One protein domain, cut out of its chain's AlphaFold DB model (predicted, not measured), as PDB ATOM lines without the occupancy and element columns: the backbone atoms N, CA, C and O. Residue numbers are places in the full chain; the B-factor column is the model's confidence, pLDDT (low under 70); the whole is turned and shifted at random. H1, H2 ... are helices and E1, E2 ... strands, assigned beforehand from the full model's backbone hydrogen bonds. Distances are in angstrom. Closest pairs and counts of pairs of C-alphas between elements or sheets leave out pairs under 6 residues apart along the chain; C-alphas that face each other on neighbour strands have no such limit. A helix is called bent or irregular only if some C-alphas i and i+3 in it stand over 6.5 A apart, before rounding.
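Overview. This is residues 65 to 118 of the 119 residues of the protein "PNPLA domain-containing protein" of Nonlabens ulvanivorans (UniProt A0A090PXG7). This is a loose, flat V: one arm is a two-stranded hairpin of E1 and E2, the other arm is the helix H2, and the shorter helix H1 lies at the bottom, between the arms along the chain. Residues 65 to 72 run between the two arms before entering E1, and residues 98 to 106 lead from H1 back to H2. The printed part has 54 residues, with two named strands and then two named helices, in the order E1, E2, H1, H2; the sheet, E1 - E2, is antiparallel, and the class is mixed, helices and strands. The whole is loose, with a radius of gyration of the C-alphas of 13.6 A, and its C-alphas span 42 by 29 by 11 A.

Arrangement. The sheet is made of E1, residues 73 to 77, and E2, residues 83 to 87. They are antiparallel neighbours and form a hairpin, with 152 degrees between their N-to-C directions. The C-alphas of Val 75 and Ile 85 face each other at 4.7 A. N 74 and O 86 are within hydrogen-bond range at 2.8 A, and so are N 84 and O 76 at 2.8 A. A tight link, residue 88, joins E2 to H1, residues 89 to 97. E1 and H1 are apart. H2, residues 107 to 117, is apart from E1, from E2 and from H1. In H1 and H2 every O i to N i+4 pair is within hydrogen-bond range.

Along the chain. E1 begins at C-alpha 73, at (96.440, 112.947, 60.633), and is 13.0 A from first to last C-alpha. E2 is 13.2 A long by the same measure. H1 has 9 residues, from His 89 to Leu 97, and is 12.1 A long; its C-alpha 89 is at (95.493, 121.423, 62.341). H2, from Lys 107 to Phe 117, is the longest helix by residues, with 11, and is 15.4 A long. It ends at C-alpha 117, at (105.144, 93.471, 75.518). Neither helix is bent or irregular.

Size, cuts and confidence. The two C-alphas farthest apart are those of Lys 79, in the link between E1 and E2, and Tyr 118, the last printed residue, at 42.5 A. The first and last printed C-alphas, of Lys 65 and Tyr 118, are 20.3 A apart. The printed part has no cut. The links E1 to E2 and E2 to H1 are tight, the link H1 to H2 is short, and no link is long. The mean pLDDT of the printed part is 91.0, and no printed residue is under 70.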
ATOM      1  N   LYS A  65      94.060 104.562  65.703       92.44
ATOM      2  CA  LYS A  65      93.413 104.647  67.027       92.44
ATOM      3  C   LYS A  65      94.196 103.886  68.098       92.44
ATOM      4  O   LYS A  65      94.194 104.286  69.258       92.44
ATOM      5  N   SER A  66      94.883 102.819  67.701       92.88
ATOM      6  CA  SER A  66      95.769 102.042  68.576       92.88
ATOM      7  C   SER A  66      97.019 102.841  68.953       92.88
ATOM      8  O   SER A  66      97.536 102.697  70.057       92.88
ATOM      9  N   ILE A  67      97.481 103.726  68.063       93.00
ATOM     10  CA  ILE A  67      98.664 104.563  68.285       93.00
ATOM     11  C   ILE A  67      98.318 105.867  69.005       93.00
ATOM     12  O   ILE A  67      98.920 106.191  70.033       93.00
ATOM     13  N   PHE A  68      97.358 106.624  68.473       95.19
ATOM     14  CA  PHE A  68      97.090 107.998  68.879       95.19
ATOM     15  C   PHE A  68      95.832 108.107  69.747       95.19
ATOM     16  O   PHE A  68      94.746 107.706  69.336       95.19
ATOM     17  N   SER A  69      95.968 108.724  70.921       94.50
ATOM     18  CA  SER A  69      94.839 109.237  71.709       94.50
ATOM     19  C   SER A  69      94.313 110.562  71.149       94.50
ATOM     20  O   SER A  69      93.124 110.843  71.257       94.50
ATOM     21  N   ASN A  70      95.178 111.341  70.491       94.50
ATOM     22  CA  ASN A  70      94.801 112.487  69.667       94.50
ATOM     23  C   ASN A  70      95.583 112.438  68.343       94.50
ATOM     24  O   ASN A  70      96.793 112.680  68.324       94.50
ATOM     25  N   CYS A  71      94.909 112.054  67.252       94.69
ATOM     26  CA  CYS A  71      95.542 111.815  65.951       94.69
ATOM     27  C   CYS A  71      95.779 113.136  65.195       94.69
ATOM     28  O   CYS A  71      94.815 113.877  64.971       94.69
ATOM     29  N   PRO A  72      97.016 113.418  64.742       95.12
ATOM     30  CA  PRO A  72      97.329 114.619  63.970       95.12
ATOM     31  C   PRO A  72      97.036 114.464  62.479       95.12
ATOM     32  O   PRO A  72      97.218 115.413  61.723       95.12
ATOM     33  N   PHE A  73      96.617 113.279  62.039       94.44
ATOM     34  CA  PHE A  73      96.440 112.947  60.633       94.44
ATOM     35  C   PHE A  73      94.967 112.696  60.307       94.44
ATOM     36  O   PHE A  73      94.248 112.053  61.075       94.44
ATOM     37  N   ILE A  74      94.544 113.168  59.138       92.19
ATOM     38  CA  ILE A  74      93.270 112.856  58.496       92.19
ATOM     39  C   ILE A  74      93.603 112.070  57.235       92.19
ATOM     40  O   ILE A  74      94.212 112.614  56.316       92.19
ATOM     41  N   VAL A  75      93.201 110.803  57.190       89.44
ATOM     42  CA  VAL A  75      93.341 109.968  55.993       89.44
ATOM     43  C   VAL A  75      92.041 110.070  55.204       89.44
ATOM     44  O   VAL A  75      90.970 109.769  55.733       89.44
ATOM     45  N   LYS A  76      92.115 110.548  53.961       87.69
ATOM     46  CA  LYS A  76      90.979 110.612  53.034       87.69
ATOM     47  C   LYS A  76      91.283 109.761  51.815       87.69
ATOM     48  O   LYS A  76      92.384 109.810  51.282       87.69
ATOM     49  N   ARG A  77      90.286 109.025  51.338       83.44
ATOM     50  CA  ARG A  77      90.389 108.314  50.064       83.44
ATOM     51  C   ARG A  77      90.034 109.287  48.945       83.44
ATOM     52  O   ARG A  77      88.946 109.864  48.963       83.44
ATOM     53  N   SER A  78      90.962 109.525  48.026       78.88
ATOM     54  CA  SER A  78      90.710 110.370  46.863       78.88
ATOM     55  C   SER A  78      89.756 109.666  45.895       78.88
ATOM     56  O   SER A  78      89.578 108.445  45.941       78.88
ATOM     57  N   LYS A  79      89.153 110.435  44.981       76.19
ATOM     58  CA  LYS A  79      88.262 109.898  43.937       76.19
ATOM     59  C   LYS A  79      88.953 108.879  43.016       76.19
ATOM     60  O   LYS A  79      88.266 108.086  42.388       76.19
ATOM     61  N   TYR A  80      90.287 108.875  42.971       79.38
ATOM     62  CA  TYR A  80      91.105 107.965  42.162       79.38
ATOM     63  C   TYR A  80      91.665 106.779  42.965       79.38
ATOM     64  O   TYR A  80      92.571 106.092  42.510       79.38
ATOM     65  N   GLY A  81      91.163 106.548  44.185       83.00
ATOM     66  CA  GLY A  81      91.563 105.414  45.023       83.00
ATOM     67  C   GLY A  81      92.886 105.595  45.773       83.00
ATOM     68  O   GLY A  81      93.261 104.708  46.536       83.00
ATOM     69  N   VAL A  82      93.558 106.739  45.614       85.06
ATOM     70  CA  VAL A  82      94.796 107.077  46.331       85.06
ATOM     71  C   VAL A  82      94.460 107.587  47.732       85.06
ATOM     72  O   VAL A  82      93.545 108.396  47.904       85.06
ATOM     73  N   GLU A  83      95.191 107.137  48.747       86.25
ATOM     74  CA  GLU A  83      95.065 107.681  50.100       86.25
ATOM     75  C   GLU A  83      95.809 109.016  50.217       86.25
ATOM     76  O   GLU A  83      97.026 109.091  50.074       86.25
ATOM     77  N   GLU A  84      95.066 110.084  50.499       89.06
ATOM     78  CA  GLU A  84      95.612 111.393  50.838       89.06
ATOM     79  C   GLU A  84      95.711 111.537  52.357       89.06
ATOM     80  O   GLU A  84      94.710 111.454  53.076       89.06
ATOM     81  N   ILE A  85      96.917 111.826  52.844       91.06
ATOM     82  CA  ILE A  85      97.168 112.131  54.253       91.06
ATOM     83  C   ILE A  85      97.227 113.651  54.417       91.06
ATOM     84  O   ILE A  85      98.067 114.321  53.822       91.06
ATOM     85  N   LYS A  86      96.333 114.200  55.243       92.81
ATOM     86  CA  LYS A  86      96.286 115.626  55.602       92.81
ATOM     87  C   LYS A  86      96.567 115.813  57.086       92.81
ATOM     88  O   LYS A  86      96.322 114.913  57.888       92.81
ATOM     89  N   ILE A  87      97.048 116.993  57.462       93.38
ATOM     90  CA  ILE A  87      97.246 117.352  58.868       93.38
ATOM     91  C   ILE A  87      95.920 117.854  59.450       93.38
ATOM     92  O   ILE A  87      95.257 118.723  58.887       93.38
ATOM     93  N   ASN A  88      95.534 117.316  60.604       94.44
ATOM     94  CA  ASN A  88      94.448 117.848  61.413       94.44
ATOM     95  C   ASN A  88      94.970 119.021  62.254       94.44
ATOM     96  O   ASN A  88      95.360 118.843  63.409       94.44
ATOM     97  N   HIS A  89      94.980 120.222  61.676       93.25
ATOM     98  CA  HIS A  89      95.493 121.423  62.341       93.25
ATOM     99  C   HIS A  89      94.789 121.723  63.672       93.25
ATOM    100  O   HIS A  89      95.434 122.188  64.606       93.25
ATOM    101  N   TRP A  90      93.499 121.393  63.795       94.38
ATOM    102  CA  TRP A  90      92.742 121.576  65.035       94.38
ATOM    103  C   TRP A  90      93.214 120.644  66.149       94.38
ATOM    104  O   TRP A  90      93.459 121.092  67.268       94.38
ATOM    105  N   ASN A  91      93.434 119.367  65.834       92.94
ATOM    106  CA  ASN A  91      93.986 118.415  66.797       92.94
ATOM    107  C   ASN A  91      95.435 118.734  67.169       92.94
ATOM    108  O   ASN A  91      95.798 118.573  68.334       92.94
ATOM    109  N   VAL A  92      96.244 119.190  66.209       94.94
ATOM    110  CA  VAL A  92      97.636 119.600  66.444       94.94
ATOM    111  C   VAL A  92      97.688 120.826  67.357       94.94
ATOM    112  O   VAL A  92      98.392 120.801  68.363       94.94
ATOM    113  N   LEU A  93      96.894 121.865  67.072       94.50
ATOM    114  CA  LEU A  93      96.812 123.058  67.914       94.50
ATOM    115  C   LEU A  93      96.327 122.709  69.324       94.50
ATOM    116  O   LEU A  93      96.964 123.084  70.303       94.50
ATOM    117  N   ARG A  94      95.251 121.918  69.435       93.12
ATOM    118  CA  ARG A  94      94.751 121.421  70.724       93.12
ATOM    119  C   ARG A  94      95.824 120.645  71.494       93.12
ATOM    120  O   ARG A  94      95.882 120.750  72.713       93.12
ATOM    121  N   ASN A  95      96.674 119.878  70.810       93.31
ATOM    122  CA  ASN A  95      97.781 119.173  71.452       93.31
ATOM    123  C   ASN A  95      98.799 120.132  72.065       93.31
ATOM    124  O   ASN A  95      99.149 119.963  73.231       93.31
ATOM    125  N   PHE A  96      99.230 121.143  71.312       93.12
ATOM    126  CA  PHE A  96     100.168 122.140  71.819       93.12
ATOM    127  C   PHE A  96      99.576 122.966  72.967       93.12
ATOM    128  O   PHE A  96     100.255 123.171  73.970       93.12
ATOM    129  N   LEU A  97      98.299 123.361  72.872       92.62
ATOM    130  CA  LEU A  97      97.592 124.068  73.948       92.62
ATOM    131  C   LEU A  97      97.485 123.230  75.231       92.62
ATOM    132  O   LEU A  97      97.559 123.770  76.328       92.62
ATOM    133  N   ASN A  98      97.386 121.906  75.104       90.62
ATOM    134  CA  ASN A  98      97.415 120.974  76.233       90.62
ATOM    135  C   ASN A  98      98.838 120.693  76.768       90.62
ATOM    136  O   ASN A  98      99.011 119.802  77.599       90.62
ATOM    137  N   GLY A  99      99.862 121.400  76.280       90.94
ATOM    138  CA  GLY A  99     101.257 121.255  76.709       90.94
ATOM    139  C   GLY A  99     102.019 120.088  76.069       90.94
ATOM    140  O   GLY A  99     103.171 119.839  76.433       90.94
ATOM    141  N   ASN A 100     101.425 119.367  75.109       90.00
ATOM    142  CA  ASN A 100     102.123 118.299  74.392       90.00
ATOM    143  C   ASN A 100     103.109 118.900  73.375       90.00
ATOM    144  O   ASN A 100     102.756 119.781  72.600       90.00
ATOM    145  N   LYS A 101     104.343 118.382  73.328       90.81
ATOM    146  CA  LYS A 101     105.404 118.855  72.411       90.81
ATOM    147  C   LYS A 101     105.365 118.206  71.019       90.81
ATOM    148  O   LYS A 101     106.248 118.441  70.201       90.81
ATOM    149  N   THR A 102     104.381 117.351  70.760       91.31
ATOM    150  CA  THR A 102     104.274 116.529  69.549       91.31
ATOM    151  C   THR A 102     102.984 116.839  68.799       91.31
ATOM    152  O   THR A 102     101.973 117.191  69.402       91.31
ATOM    153  N   PHE A 103     102.987 116.653  67.474       91.12
ATOM    154  CA  PHE A 103     101.798 116.900  66.646       91.12
ATOM    155  C   PHE A 103     100.621 116.018  67.072       91.12
ATOM    156  O   PHE A 103      99.489 116.485  67.162       91.12
ATOM    157  N   GLY A 104     100.893 114.748  67.376       92.31
ATOM    158  CA  GLY A 104      99.934 113.770  67.885       92.31
ATOM    159  C   GLY A 104     100.207 113.394  69.336       92.31
ATOM    160  O   GLY A 104     101.339 113.494  69.798       92.31
ATOM    161  N   GLU A 105      99.182 112.927  70.048       94.44
ATOM    162  CA  GLU A 105      99.350 112.342  71.382       94.44
ATOM    163  C   GLU A 105      99.257 110.821  71.269       94.44
ATOM    164  O   GLU A 105      98.271 110.307  70.741       94.44
ATOM    165  N   SER A 106     100.265 110.098  71.764       94.19
ATOM    166  CA  SER A 106     100.398 108.642  71.587       94.19
ATOM    167  C   SER A 106     100.216 107.849  72.886       94.19
ATOM    168  O   SER A 106     100.881 106.837  73.114       94.19
ATOM    169  N   LYS A 107      99.316 108.289  73.781       94.88
ATOM    170  CA  LYS A 107      99.049 107.563  75.041       94.88
ATOM    171  C   LYS A 107      98.510 106.151  74.785       94.88
ATOM    172  O   LYS A 107      98.794 105.252  75.575       94.88
ATOM    173  N   ASN A 108      97.782 105.945  73.685       95.94
ATOM    174  CA  ASN A 108      97.276 104.628  73.297       95.94
ATOM    175  C   ASN A 108      98.417 103.668  72.939       95.94
ATOM    176  O   ASN A 108      98.432 102.561  73.465       95.94
ATOM    177  N   LEU A 109      99.433 104.122  72.195       93.44
ATOM    178  CA  LEU A 109     100.630 103.316  71.923       93.44
ATOM    179  C   LEU A 109     101.323 102.870  73.216       93.44
ATOM    180  O   LEU A 109     101.685 101.707  73.354       93.44
ATOM    181  N   ARG A 110     101.475 103.766  74.201       93.50
ATOM    182  CA  ARG A 110     102.070 103.393  75.495       93.50
ATOM    183  C   ARG A 110     101.265 102.299  76.202       93.50
ATOM    184  O   ARG A 110     101.860 101.403  76.795       93.50
ATOM    185  N   LYS A 111      99.930 102.378  76.167       95.00
ATOM    186  CA  LYS A 111      99.046 101.346  76.736       95.00
ATOM    187  C   LYS A 111      99.166 100.026  75.972       95.00
ATOM    188  O   LYS A 111      99.257  98.988  76.613       95.00
ATOM    189  N   LEU A 112      99.214 100.085  74.642       92.88
ATOM    190  CA  LEU A 112      99.391  98.922  73.775       92.88
ATOM    191  C   LEU A 112     100.709  98.204  74.083       92.88
ATOM    192  O   LEU A 112     100.699  97.023  74.397       92.88
ATOM    193  N   ILE A 113     101.828  98.937  74.119       91.75
ATOM    194  CA  ILE A 113     103.141  98.360  74.440       91.75
ATOM    195  C   ILE A 113     103.126  97.704  75.826       91.75
ATOM    196  O   ILE A 113     103.602  96.586  75.978       91.75
ATOM    197  N   LYS A 114     102.547  98.371  76.835       92.94
ATOM    198  CA  LYS A 114     102.403  97.796  78.182       92.94
ATOM    199  C   LYS A 114     101.567  96.519  78.208       92.94
ATOM    200  O   LYS A 114     101.864  95.639  78.994       92.94
ATOM    201  N   LYS A 115     100.517  96.438  77.396       91.19
ATOM    202  CA  LYS A 115      99.634  95.272  77.351       91.19
ATOM    203  C   LYS A 115     100.285  94.091  76.629       91.19
ATOM    204  O   LYS A 115     100.135  92.962  77.072       91.19
ATOM    205  N   ASP A 116     100.946  94.353  75.504       88.19
ATOM    206  CA  ASP A 116     101.392  93.295  74.594       88.19
ATOM    207  C   ASP A 116     102.854  92.877  74.788       88.19
ATOM    208  O   ASP A 116     103.199  91.765  74.402       88.19
ATOM    209  N   PHE A 117     103.701  93.730  75.380       85.56
ATOM    210  CA  PHE A 117     105.144  93.471  75.518       85.56
ATOM    211  C   PHE A 117     105.661  93.422  76.960       85.56
ATOM    212  O   PHE A 117     106.801  93.010  77.161       85.56
ATOM    213  N   TYR A 118     104.867  93.833  77.951       79.25
ATOM    214  CA  TYR A 118     105.212  93.661  79.364       79.25
ATOM    215  C   TYR A 118     104.378  92.513  79.940       79.25
ATOM    216  O   TYR A 118     103.159  92.489  79.770       79.25
TER     217      TYR A 118